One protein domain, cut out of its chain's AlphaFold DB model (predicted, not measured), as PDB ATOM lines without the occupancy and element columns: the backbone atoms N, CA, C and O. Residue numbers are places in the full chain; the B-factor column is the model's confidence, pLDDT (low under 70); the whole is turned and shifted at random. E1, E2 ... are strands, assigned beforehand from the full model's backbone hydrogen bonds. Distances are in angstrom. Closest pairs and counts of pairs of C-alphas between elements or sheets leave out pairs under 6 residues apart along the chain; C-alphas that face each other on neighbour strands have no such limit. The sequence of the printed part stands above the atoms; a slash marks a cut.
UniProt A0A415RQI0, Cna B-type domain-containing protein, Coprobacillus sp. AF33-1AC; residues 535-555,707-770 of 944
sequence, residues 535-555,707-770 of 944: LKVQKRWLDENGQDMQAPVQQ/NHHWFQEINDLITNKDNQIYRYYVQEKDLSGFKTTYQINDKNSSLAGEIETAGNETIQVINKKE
ATOM      1  N   LEU A 535     245.292 244.417 229.544       87.75
ATOM      2  CA  LEU A 535     244.957 243.864 228.223       87.75
ATOM      3  C   LEU A 535     243.446 243.758 228.099       87.75
ATOM      4  O   LEU A 535     242.804 243.115 228.929       87.75
ATOM      5  N   LYS A 536     242.887 244.336 227.038       92.19
ATOM      6  CA  LYS A 536     241.468 244.205 226.717       92.19
ATOM      7  C   LYS A 536     241.303 243.149 225.640       92.19
ATOM      8  O   LYS A 536     241.990 243.176 224.621       92.19
ATOM      9  N   VAL A 537     240.391 242.217 225.864       94.69
ATOM     10  CA  VAL A 537     240.067 241.164 224.906       94.69
ATOM     11  C   VAL A 537     238.587 241.242 224.604       94.69
ATOM     12  O   VAL A 537     237.763 241.273 225.516       94.69
ATOM     13  N   GLN A 538     238.253 241.283 223.321       95.38
ATOM     14  CA  GLN A 538     236.875 241.346 222.858       95.38
ATOM     15  C   GLN A 538     236.627 240.267 221.811       95.38
ATOM     16  O   GLN A 538     237.432 240.084 220.899       95.38
ATOM     17  N   LYS A 539     235.499 239.566 221.912       95.25
ATOM     18  CA  LYS A 539     235.070 238.575 220.928       95.25
ATOM     19  C   LYS A 539     233.979 239.144 220.024       95.25
ATOM     20  O   LYS A 539     233.027 239.766 220.488       95.25
ATOM     21  N   ARG A 540     234.113 238.895 218.718       94.00
ATOM     22  CA  ARG A 540     233.137 239.251 217.682       94.00
ATOM     23  C   ARG A 540     232.769 238.023 216.851       94.00
ATOM     24  O   ARG A 540     233.620 237.177 216.570       94.00
ATOM     25  N   TRP A 541     231.506 237.935 216.455       94.38
ATOM     26  CA  TRP A 541     230.958 236.823 215.680       94.38
ATOM     27  C   TRP A 541     230.400 237.349 214.368       94.38
ATOM     28  O   TRP A 541     229.542 238.229 214.381       94.38
ATOM     29  N   LEU A 542     230.877 236.804 213.253       93.12
ATOM     30  CA  LEU A 542     230.466 237.191 211.911       93.12
ATOM     31  C   LEU A 542     229.840 236.011 211.168       93.12
ATOM     32  O   LEU A 542     230.310 234.874 211.277       93.12
ATOM     33  N   ASP A 543     228.812 236.284 210.375       88.62
ATOM     34  CA  ASP A 543     228.232 235.328 209.440       88.62
ATOM     35  C   ASP A 543     229.139 235.091 208.213       88.62
ATOM     36  O   ASP A 543     230.237 235.643 208.075       88.62
ATOM     37  N   GLU A 544     228.674 234.256 207.286       83.12
ATOM     38  CA  GLU A 544     229.394 233.921 206.051       83.12
ATOM     39  C   GLU A 544     229.652 235.131 205.131       83.12
ATOM     40  O   GLU A 544     230.644 235.159 204.390       83.12
ATOM     41  N   ASN A 545     228.817 236.169 205.231       83.31
ATOM     42  CA  ASN A 545     228.921 237.415 204.475       83.31
ATOM     43  C   ASN A 545     229.785 238.465 205.193       83.31
ATOM     44  O   ASN A 545     230.136 239.480 204.595       83.31
ATOM     45  N   GLY A 546     230.201 238.200 206.435       85.12
ATOM     46  CA  GLY A 546     230.988 239.119 207.256       85.12
ATOM     47  C   GLY A 546     230.148 240.122 208.050       85.12
ATOM     48  O   GLY A 546     230.701 241.122 208.502       85.12
ATOM     49  N   GLN A 547     228.844 239.888 208.213       90.19
ATOM     50  CA  GLN A 547     227.967 240.699 209.061       90.19
ATOM     51  C   GLN A 547     227.914 240.159 210.490       90.19
ATOM     52  O   GLN A 547     228.086 238.962 210.704       90.19
ATOM     53  N   ASP A 548     227.659 241.032 211.466       90.88
ATOM     54  CA  ASP A 548     227.532 240.626 212.867       90.88
ATOM     55  C   ASP A 548     226.399 239.613 213.057       90.88
ATOM     56  O   ASP A 548     225.270 239.818 212.608       90.88
ATOM     57  N   MET A 549     226.696 238.520 213.759       89.94
ATOM     58  CA  MET A 549     225.727 237.476 214.085       89.94
ATOM     59  C   MET A 549     225.658 237.226 215.589       89.94
ATOM     60  O   MET A 549     226.588 237.525 216.339       89.94
ATOM     61  N   GLN A 550     224.557 236.623 216.044       87.50
ATOM     62  CA  GLN A 550     224.490 236.138 217.419       87.50
ATOM     63  C   GLN A 550     225.472 234.989 217.638       87.50
ATOM     64  O   GLN A 550     225.600 234.092 216.802       87.50
ATOM     65  N   ALA A 551     226.142 235.012 218.790       88.00
ATOM     66  CA  ALA A 551     227.071 233.967 219.175       88.00
ATOM     67  C   ALA A 551     226.357 232.599 219.247       88.00
ATOM     68  O   ALA A 551     225.297 232.497 219.870       88.00
ATOM     69  N   PRO A 552     226.929 231.531 218.666       85.44
ATOM     70  CA  PRO A 552     226.337 230.190 218.688       85.44
ATOM     71  C   PRO A 552     226.535 229.462 220.030       85.44
ATOM     72  O   PRO A 552     226.039 228.351 220.211       85.44
ATOM     73  N   VAL A 553     227.288 230.058 220.957       86.69
ATOM     74  CA  VAL A 553     227.670 229.495 222.257       86.69
ATOM     75  C   VAL A 553     227.487 230.541 223.351       86.69
ATOM     76  O   VAL A 553     227.526 231.736 223.076       86.69
ATOM     77  N   GLN A 554     227.299 230.103 224.598       87.75
ATOM     78  CA  GLN A 554     227.168 231.020 225.741       87.75
ATOM     79  C   GLN A 554     228.517 231.492 226.294       87.75
ATOM     80  O   GLN A 554     228.576 232.557 226.899       87.75
ATOM     81  N   GLN A 555     229.581 230.709 226.084       91.25
ATOM     82  CA  GLN A 555     230.919 230.967 226.614       91.25
ATOM     83  C   GLN A 555     232.010 230.339 225.736       91.25
ATOM     84  O   GLN A 555     231.763 229.319 225.085       91.25
ATOM     85  N   ASN A 707     227.025 237.231 228.887       86.94
ATOM     86  CA  ASN A 707     226.558 238.100 229.976       86.94
ATOM     87  C   ASN A 707     227.492 239.299 230.176       86.94
ATOM     88  O   ASN A 707     227.039 240.386 230.521       86.94
ATOM     89  N   HIS A 708     228.782 239.108 229.906       87.81
ATOM     90  CA  HIS A 708     229.811 240.144 229.946       87.81
ATOM     91  C   HIS A 708     230.086 240.751 228.562       87.81
ATOM     92  O   HIS A 708     231.173 241.266 228.307       87.81
ATOM     93  N   HIS A 709     229.111 240.678 227.647       90.00
ATOM     94  CA  HIS A 709     229.197 241.235 226.292       90.00
ATOM     95  C   HIS A 709     230.471 240.832 225.539       90.00
ATOM     96  O   HIS A 709     231.027 241.632 224.783       90.00
ATOM     97  N   TRP A 710     230.927 239.588 225.729       94.38
ATOM     98  CA  TRP A 710     232.090 239.043 225.032       94.38
ATOM     99  C   TRP A 710     233.376 239.855 225.256       94.38
ATOM    100  O   TRP A 710     234.244 239.890 224.385       94.38
ATOM    101  N   PHE A 711     233.503 240.507 226.412       94.31
ATOM    102  CA  PHE A 711     234.609 241.397 226.745       94.31
ATOM    103  C   PHE A 711     235.228 241.036 228.096       94.31
ATOM    104  O   PHE A 711     234.522 240.714 229.050       94.31
ATOM    105  N   GLN A 712     236.552 241.143 228.194       92.56
ATOM    106  CA  GLN A 712     237.269 241.049 229.459       92.56
ATOM    107  C   GLN A 712     238.493 241.963 229.464       92.56
ATOM    108  O   GLN A 712     239.229 242.055 228.481       92.56
ATOM    109  N   GLU A 713     238.729 242.606 230.605       90.06
ATOM    110  CA  GLU A 713     239.939 243.371 230.882       90.06
ATOM    111  C   GLU A 713     240.806 242.627 231.903       90.06
ATOM    112  O   GLU A 713     240.324 242.158 232.936       90.06
ATOM    113  N   ILE A 714     242.086 242.479 231.581       86.50
ATOM    114  CA  ILE A 714     243.054 241.694 232.340       86.50
ATOM    115  C   ILE A 714     244.044 242.663 232.980       86.50
ATOM    116  O   ILE A 714     244.844 243.294 232.287       86.50
ATOM    117  N   ASN A 715     243.963 242.761 234.306       72.25
ATOM    118  CA  ASN A 715     244.698 243.707 235.140       72.25
ATOM    119  C   ASN A 715     245.699 242.948 236.020       72.25
ATOM    120  O   ASN A 715     245.355 242.570 237.132       72.25
ATOM    121  N   ASP A 716     246.894 242.655 235.507       71.12
ATOM    122  CA  ASP A 716     247.994 241.988 236.241       71.12
ATOM    123  C   ASP A 716     249.228 241.728 235.350       71.12
ATOM    124  O   ASP A 716     250.051 240.858 235.640       71.12
ATOM    125  N   LEU A 717     249.371 242.447 234.233       76.12
ATOM    126  CA  LEU A 717     250.369 242.111 233.218       76.12
ATOM    127  C   LEU A 717     251.707 242.795 233.486       76.12
ATOM    128  O   LEU A 717     251.783 244.016 233.608       76.12
ATOM    129  N   ILE A 718     252.771 242.001 233.549       74.25
ATOM    130  CA  ILE A 718     254.150 242.481 233.681       74.25
ATOM    131  C   ILE A 718     254.641 242.896 232.293       74.25
ATOM    132  O   ILE A 718     254.707 242.061 231.397       74.25
ATOM    133  N   THR A 719     254.991 244.156 232.075       70.75
ATOM    134  CA  THR A 719     255.462 244.621 230.755       70.75
ATOM    135  C   THR A 719     256.979 244.553 230.611       70.75
ATOM    136  O   THR A 719     257.495 244.470 229.496       70.75
ATOM    137  N   ASN A 720     257.706 244.522 231.727       71.50
ATOM    138  CA  ASN A 720     259.158 244.441 231.781       71.50
ATOM    139  C   ASN A 720     259.635 243.692 233.038       71.50
ATOM    140  O   ASN A 720     259.066 243.829 234.116       71.50
ATOM    141  N   LYS A 721     260.683 242.877 232.904       68.31
ATOM    142  CA  LYS A 721     261.378 242.226 234.030       68.31
ATOM    143  C   LYS A 721     262.756 241.764 233.573       68.31
ATOM    144  O   LYS A 721     262.864 241.260 232.461       68.31
ATOM    145  N   ASP A 722     263.784 241.907 234.407       65.94
ATOM    146  CA  ASP A 722     265.115 241.318 234.178       65.94
ATOM    147  C   ASP A 722     265.700 241.602 232.775       65.94
ATOM    148  O   ASP A 722     266.215 240.714 232.096       65.94
ATOM    149  N   ASN A 723     265.593 242.857 232.316       67.44
ATOM    150  CA  ASN A 723     266.039 243.320 230.990       67.44
ATOM    151  C   ASN A 723     265.304 242.686 229.783       67.44
ATOM    152  O   ASN A 723     265.749 242.794 228.638       67.44
ATOM    153  N   GLN A 724     264.164 242.044 230.034       76.06
ATOM    154  CA  GLN A 724     263.248 241.526 229.026       76.06
ATOM    155  C   GLN A 724     261.967 242.356 229.004       76.06
ATOM    156  O   GLN A 724     261.481 242.831 230.035       76.06
ATOM    157  N   ILE A 725     261.414 242.520 227.808       82.94
ATOM    158  CA  ILE A 725     260.122 243.158 227.576       82.94
ATOM    159  C   ILE A 725     259.134 242.072 227.202       82.94
ATOM    160  O   ILE A 725     259.439 241.214 226.377       82.94
ATOM    161  N   TYR A 726     257.943 242.121 227.777       86.56
ATOM    162  CA  TYR A 726     256.913 241.129 227.511       86.56
ATOM    163  C   TYR A 726     255.809 241.716 226.644       86.56
ATOM    164  O   TYR A 726     255.354 242.841 226.862       86.56
ATOM    165  N   ARG A 727     255.361 240.927 225.670       90.31
ATOM    166  CA  ARG A 727     254.145 241.178 224.899       90.31
ATOM    167  C   ARG A 727     253.176 240.026 225.080       90.31
ATOM    168  O   ARG A 727     253.584 238.907 225.380       90.31
ATOM    169  N   TYR A 728     251.899 240.307 224.889       92.25
ATOM    170  CA  TYR A 728     250.820 239.373 225.164       92.25
ATOM    171  C   TYR A 728     249.962 239.164 223.929       92.25
ATOM    172  O   TYR A 728     249.669 240.119 223.210       92.25
ATOM    173  N   TYR A 729     249.531 237.927 223.718       94.81
ATOM    174  CA  TYR A 729     248.520 237.575 222.729       94.81
ATOM    175  C   TYR A 729     247.565 236.542 223.314       94.81
ATOM    176  O   TYR A 729     247.880 235.862 224.292       94.81
ATOM    177  N   VAL A 730     246.388 236.425 222.712       95.56
ATOM    178  CA  VAL A 730     245.395 235.420 223.092       95.56
ATOM    179  C   VAL A 730     245.159 234.470 221.938       95.56
ATOM    180  O   VAL A 730     245.188 234.884 220.784       95.56
ATOM    181  N   GLN A 731     244.908 233.207 222.248       95.69
ATOM    182  CA  GLN A 731     244.623 232.181 221.259       95.69
ATOM    183  C   GLN A 731     243.333 231.447 221.613       95.69
ATOM    184  O   GLN A 731     243.157 230.959 222.726       95.69
ATOM    185  N   GLU A 732     242.428 231.360 220.647       94.31
ATOM    186  CA  GLU A 732     241.256 230.500 220.713       94.31
ATOM    187  C   GLU A 732     241.594 229.106 220.188       94.31
ATOM    188  O   GLU A 732     242.351 228.953 219.228       94.31
ATOM    189  N   LYS A 733     240.999 228.086 220.803       86.75
ATOM    190  CA  LYS A 733     241.008 226.737 220.247       86.75
ATOM    191  C   LYS A 733     240.091 226.670 219.025       86.75
ATOM    192  O   LYS A 733     238.972 227.171 219.089       86.75
ATOM    193  N   ASP A 734     240.534 225.989 217.970       79.25
ATOM    194  CA  ASP A 734     239.777 225.851 216.722       79.25
ATOM    195  C   ASP A 734     238.309 225.461 216.958       79.25
ATOM    196  O   ASP A 734     237.993 224.469 217.628       79.25
ATOM    197  N   LEU A 735     237.407 226.257 216.380       81.38
ATOM    198  CA  LEU A 735     235.963 226.067 216.441       81.38
ATOM    199  C   LEU A 735     235.456 225.572 215.090       81.38
ATOM    200  O   LEU A 735     235.527 226.273 214.086       81.38
ATOM    201  N   SER A 736     234.898 224.361 215.078       75.44
ATOM    202  CA  SER A 736     234.352 223.746 213.864       75.44
ATOM    203  C   SER A 736     233.339 224.662 213.167       75.44
ATOM    204  O   SER A 736     232.380 225.119 213.791       75.44
ATOM    205  N   GLY A 737     233.522 224.882 211.863       73.94
ATOM    206  CA  GLY A 737     232.648 225.726 211.041       73.94
ATOM    207  C   GLY A 737     232.881 227.234 211.191       73.94
ATOM    208  O   GLY A 737     232.077 228.016 210.680       73.94
ATOM    209  N   PHE A 738     233.947 227.653 211.877       85.62
ATOM    210  CA  PHE A 738     234.368 229.047 211.975       85.62
ATOM    211  C   PHE A 738     235.854 229.192 211.653       85.62
ATOM    212  O   PHE A 738     236.681 228.385 212.066       85.62
ATOM    213  N   LYS A 739     236.192 230.287 210.974       88.81
ATOM    214  CA  LYS A 739     237.564 230.750 210.810       88.81
ATOM    215  C   LYS A 739     237.841 231.869 211.809       88.81
ATOM    216  O   LYS A 739     237.182 232.911 211.759       88.81
ATOM    217  N   THR A 740     238.814 231.652 212.688       93.44
ATOM    218  CA  THR A 740     239.242 232.634 213.691       93.44
ATOM    219  C   THR A 740     240.320 233.560 213.124       93.44
ATOM    220  O   THR A 740     241.283 233.109 212.502       93.44
ATOM    221  N   THR A 741     240.179 234.862 213.358       95.38
ATOM    222  CA  THR A 741     241.209 235.877 213.095       95.38
ATOM    223  C   THR A 741     241.384 236.788 214.301       95.38
ATOM    224  O   THR A 741     240.442 237.012 215.061       95.38
ATOM    225  N   TYR A 742     242.581 237.333 214.461       96.69
ATOM    226  CA  TYR A 742     242.962 238.210 215.560       96.69
ATOM    227  C   TYR A 742     243.292 239.581 214.991       96.69
ATOM    228  O   TYR A 742     244.008 239.686 213.997       96.69
ATOM    229  N   GLN A 743     242.777 240.625 215.623       95.12
ATOM    230  CA  GLN A 743     242.973 241.992 215.170       95.12
ATOM    231  C   GLN A 743     243.392 242.892 216.326       95.12
ATOM    232  O   GLN A 743     242.842 242.817 217.424       95.12
ATOM    233  N   ILE A 744     244.349 243.773 216.047       93.44
ATOM    234  CA  ILE A 744     244.731 244.876 216.922       93.44
ATOM    235  C   ILE A 744     244.990 246.114 216.066       93.44
ATOM    236  O   ILE A 744     245.815 246.081 215.151       93.44
ATOM    237  N   ASN A 745     244.266 247.200 216.333       87.12
ATOM    238  CA  ASN A 745     244.275 248.401 215.489       87.12
ATOM    239  C   ASN A 745     244.087 248.019 213.995       87.12
ATOM    240  O   ASN A 745     243.112 247.345 213.649       87.12
ATOM    241  N   ASP A 746     245.046 248.379 213.130       84.38
ATOM    242  CA  ASP A 746     245.032 248.091 211.687       84.38
ATOM    243  C   ASP A 746     245.640 246.725 211.302       84.38
ATOM    244  O   ASP A 746     245.621 246.338 210.132       84.38
ATOM    245  N   LYS A 747     246.207 245.975 212.256       89.88
ATOM    246  CA  LYS A 747     246.837 244.670 212.000       89.88
ATOM    247  C   LYS A 747     245.832 243.539 212.183       89.88
ATOM    248  O   LYS A 747     245.154 243.486 213.204       89.88
ATOM    249  N   ASN A 748     245.796 242.600 211.240       92.25
ATOM    250  CA  ASN A 748     244.937 241.416 211.279       92.25
ATOM    251  C   ASN A 748     245.723 240.170 210.839       92.25
ATOM    252  O   ASN A 748     246.455 240.236 209.851       92.25
ATOM    253  N   SER A 749     245.571 239.048 211.543       93.75
ATOM    254  CA  SER A 749     246.183 237.763 211.177       93.75
ATOM    255  C   SER A 749     245.316 236.574 211.605       93.75
ATOM    256  O   SER A 749     244.544 236.652 212.559       93.75
ATOM    257  N   SER A 750     245.456 235.438 210.916       89.44
ATOM    258  CA  SER A 750     244.921 234.147 211.375       89.44
ATOM    259  C   SER A 750     245.818 233.462 212.412       89.44
ATOM    260  O   SER A 750     245.396 232.493 213.037       89.44
ATOM    261  N   LEU A 751     247.053 233.936 212.600       91.69
ATOM    262  CA  LEU A 751     248.003 233.408 213.576       91.69
ATOM    263  C   LEU A 751     248.016 234.295 214.826       91.69
ATOM    264  O   LEU A 751     248.432 235.449 214.777       91.69
ATOM    265  N   ALA A 752     247.595 233.736 215.962       91.12
ATOM    266  CA  ALA A 752     247.483 234.464 217.229       91.12
ATOM    267  C   ALA A 752     248.793 235.167 217.641       91.12
ATOM    268  O   ALA A 752     248.784 236.341 217.999       91.12
ATOM    269  N   GLY A 753     249.934 234.478 217.512       88.19
ATOM    270  CA  GLY A 753     251.257 234.998 217.885       88.19
ATOM    271  C   GLY A 753     251.837 236.080 216.960       88.19
ATOM    272  O   GLY A 753     252.963 236.522 217.181       88.19
ATOM    273  N   GLU A 754     251.120 236.494 215.911       90.31
ATOM    274  CA  GLU A 754     251.471 237.680 215.111       90.31
ATOM    275  C   GLU A 754     250.773 238.952 215.618       90.31
ATOM    276  O   GLU A 754     251.176 240.068 215.276       90.31
ATOM    277  N   ILE A 755     249.745 238.794 216.458       94.06
ATOM    278  CA  ILE A 755     248.923 239.868 217.017       94.06
ATOM    279  C   ILE A 755     249.206 239.960 218.514       94.06
ATOM    280  O   ILE A 755     248.480 239.437 219.355       94.06
ATOM    281  N   GLU A 756     250.311 240.627 218.836       91.56
ATOM    282  CA  GLU A 756     250.792 240.809 220.204       91.56
ATOM    283  C   GLU A 756     250.756 242.289 220.613       91.56
ATOM    284  O   GLU A 756     251.076 243.171 219.812       91.56
ATOM    285  N   THR A 757     250.468 242.567 221.885       86.31
ATOM    286  CA  THR A 757     250.477 243.923 222.454       86.31
ATOM    287  C   THR A 757     251.389 244.043 223.669       86.31
ATOM    288  O   THR A 757     251.575 243.086 224.420       86.31
ATOM    289  N   ALA A 758     251.939 245.238 223.883       76.25
ATOM    290  CA  ALA A 758     252.601 245.607 225.135       76.25
ATOM    291  C   ALA A 758     251.594 245.996 226.244       76.25
ATOM    292  O   ALA A 758     252.006 246.296 227.363       76.25
ATOM    293  N   GLY A 759     250.290 245.976 225.937       71.62
ATOM    294  CA  GLY A 759     249.181 246.333 226.818       71.62
ATOM    295  C   GLY A 759     248.535 247.677 226.462       71.62
ATOM    296  O   GLY A 759     249.033 248.431 225.634       71.62
ATOM    297  N   ASN A 760     247.402 247.965 227.101       75.31
ATOM    298  CA  ASN A 760     246.475 249.089 226.904       75.31
ATOM    299  C   ASN A 760     245.735 249.137 225.557       75.31
ATOM    300  O   ASN A 760     244.995 250.084 225.290       75.31
ATOM    301  N   GLU A 761     245.875 248.098 224.741       85.94
ATOM    302  CA  GLU A 761     245.162 247.924 223.479       85.94
ATOM    303  C   GLU A 761     244.094 246.824 223.601       85.94
ATOM    304  O   GLU A 761     244.133 245.986 224.510       85.94
ATOM    305  N   THR A 762     243.140 246.820 222.668       92.56
ATOM    306  CA  THR A 762     242.106 245.782 222.581       92.56
ATOM    307  C   THR A 762     242.462 244.782 221.491       92.56
ATOM    308  O   THR A 762     242.467 245.135 220.312       92.56
ATOM    309  N   ILE A 763     242.696 243.525 221.870       95.75
ATOM    310  CA  ILE A 763     242.751 242.422 220.911       95.75
ATOM    311  C   ILE A 763     241.318 241.973 220.621       95.75
ATOM    312  O   ILE A 763     240.602 241.510 221.514       95.75
ATOM    313  N   GLN A 764     240.904 242.092 219.364       95.31
ATOM    314  CA  GLN A 764     239.653 241.526 218.879       95.31
ATOM    315  C   GLN A 764     239.892 240.117 218.342       95.31
ATOM    316  O   GLN A 764     240.659 239.921 217.402       95.31
ATOM    317  N   VAL A 765     239.206 239.137 218.919       96.50
ATOM    318  CA  VAL A 765     239.129 237.774 218.391       96.50
ATOM    319  C   VAL A 765     237.845 237.677 217.573       96.50
ATOM    320  O   VAL A 765     236.751 237.901 218.088       96.50
ATOM    321  N   ILE A 766     237.948 237.350 216.294       95.88
ATOM    322  CA  ILE A 766     236.827 237.385 215.354       95.88
ATOM    323  C   ILE A 766     236.604 235.979 214.816       95.88
ATOM    324  O   ILE A 766     237.505 235.411 214.209       95.88
ATOM    325  N   ASN A 767     235.403 235.432 215.004       94.50
ATOM    326  CA  ASN A 767     234.999 234.179 214.368       94.50
ATOM    327  C   ASN A 767     234.066 234.459 213.212       94.50
ATOM    328  O   ASN A 767     232.932 234.883 213.428       94.50
ATOM    329  N   LYS A 768     234.524 234.165 211.998       92.00
ATOM    330  CA  LYS A 768     233.691 234.217 210.803       92.00
ATOM    331  C   LYS A 768     233.175 232.828 210.463       92.00
ATOM    332  O   LYS A 768     233.970 231.906 210.296       92.00
ATOM    333  N   LYS A 769     231.856 232.676 210.351       84.31
ATOM    334  CA  LYS A 769     231.226 231.412 209.973       84.31
ATOM    335  C   LYS A 769     231.675 231.001 208.572       84.31
ATOM    336  O   LYS A 769     231.604 231.789 207.629       84.31
ATOM    337  N   GLU A 770     232.134 229.767 208.437       75.06
ATOM    338  CA  GLU A 770     232.477 229.197 207.141       75.06
ATOM    339  C   GLU A 770     231.205 228.809 206.383       75.06
ATOM    340  O   GLU A 770     230.236 228.304 206.967       75.06
TER     341      GLU A 770
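What this domain is: This is residues 535 to 555 and 707 to 770 of the 944 residues of the protein "Cna B-type domain-containing protein" of Coprobacillus sp. AF33-1AC (UniProt A0A415RQI0). One twisted sheet of five strands makes the body, and the long strand E3, outside that sheet, reaches past it toward one end of the longest axis. The 85 printed residues hold strands E1 to E6 and no named helix; the mixed sheet runs E2, E1, E6, E4, E5. The class is all strand, with under half of the residues in named elements. The whole is only just compact, close to loose, with radius of gyration of the C-alphas 14.0 A and spans of 45, 26 and 22 A.

How they stand to each other: E1, residues 535 to 542, is antiparallel to edge strand E2, residues 711 to 714, with N 537 and O 712 at 2.9 A, within hydrogen-bond range. E1 is parallel to E6, residues 762 to 769, with N 540 and O 765 at 2.9 A. E6 is antiparallel to E4, residues 738 to 744, with N 741 and O 766 at 2.9 A. E4 and E5, residues 747 to 749, form a hairpin, with N 742 and O 749 at 2.8 A. E3, residues 724 to 732, pairs with no named strand.

Where its parts are: E1, 22.8 A long, begins at C-alpha 535, (244.957, 243.864, 228.223). E3 measures 26.0 A. E6, 22.0 A, ends at C-alpha 769, (231.226, 231.412, 209.973).

The domain as a whole: Residues 556 to 706 are not printed; C-alphas 555 and 707 are 9.0 A apart. The link E5 to E6 is long. Residues 721 to 723 have pLDDT under 70.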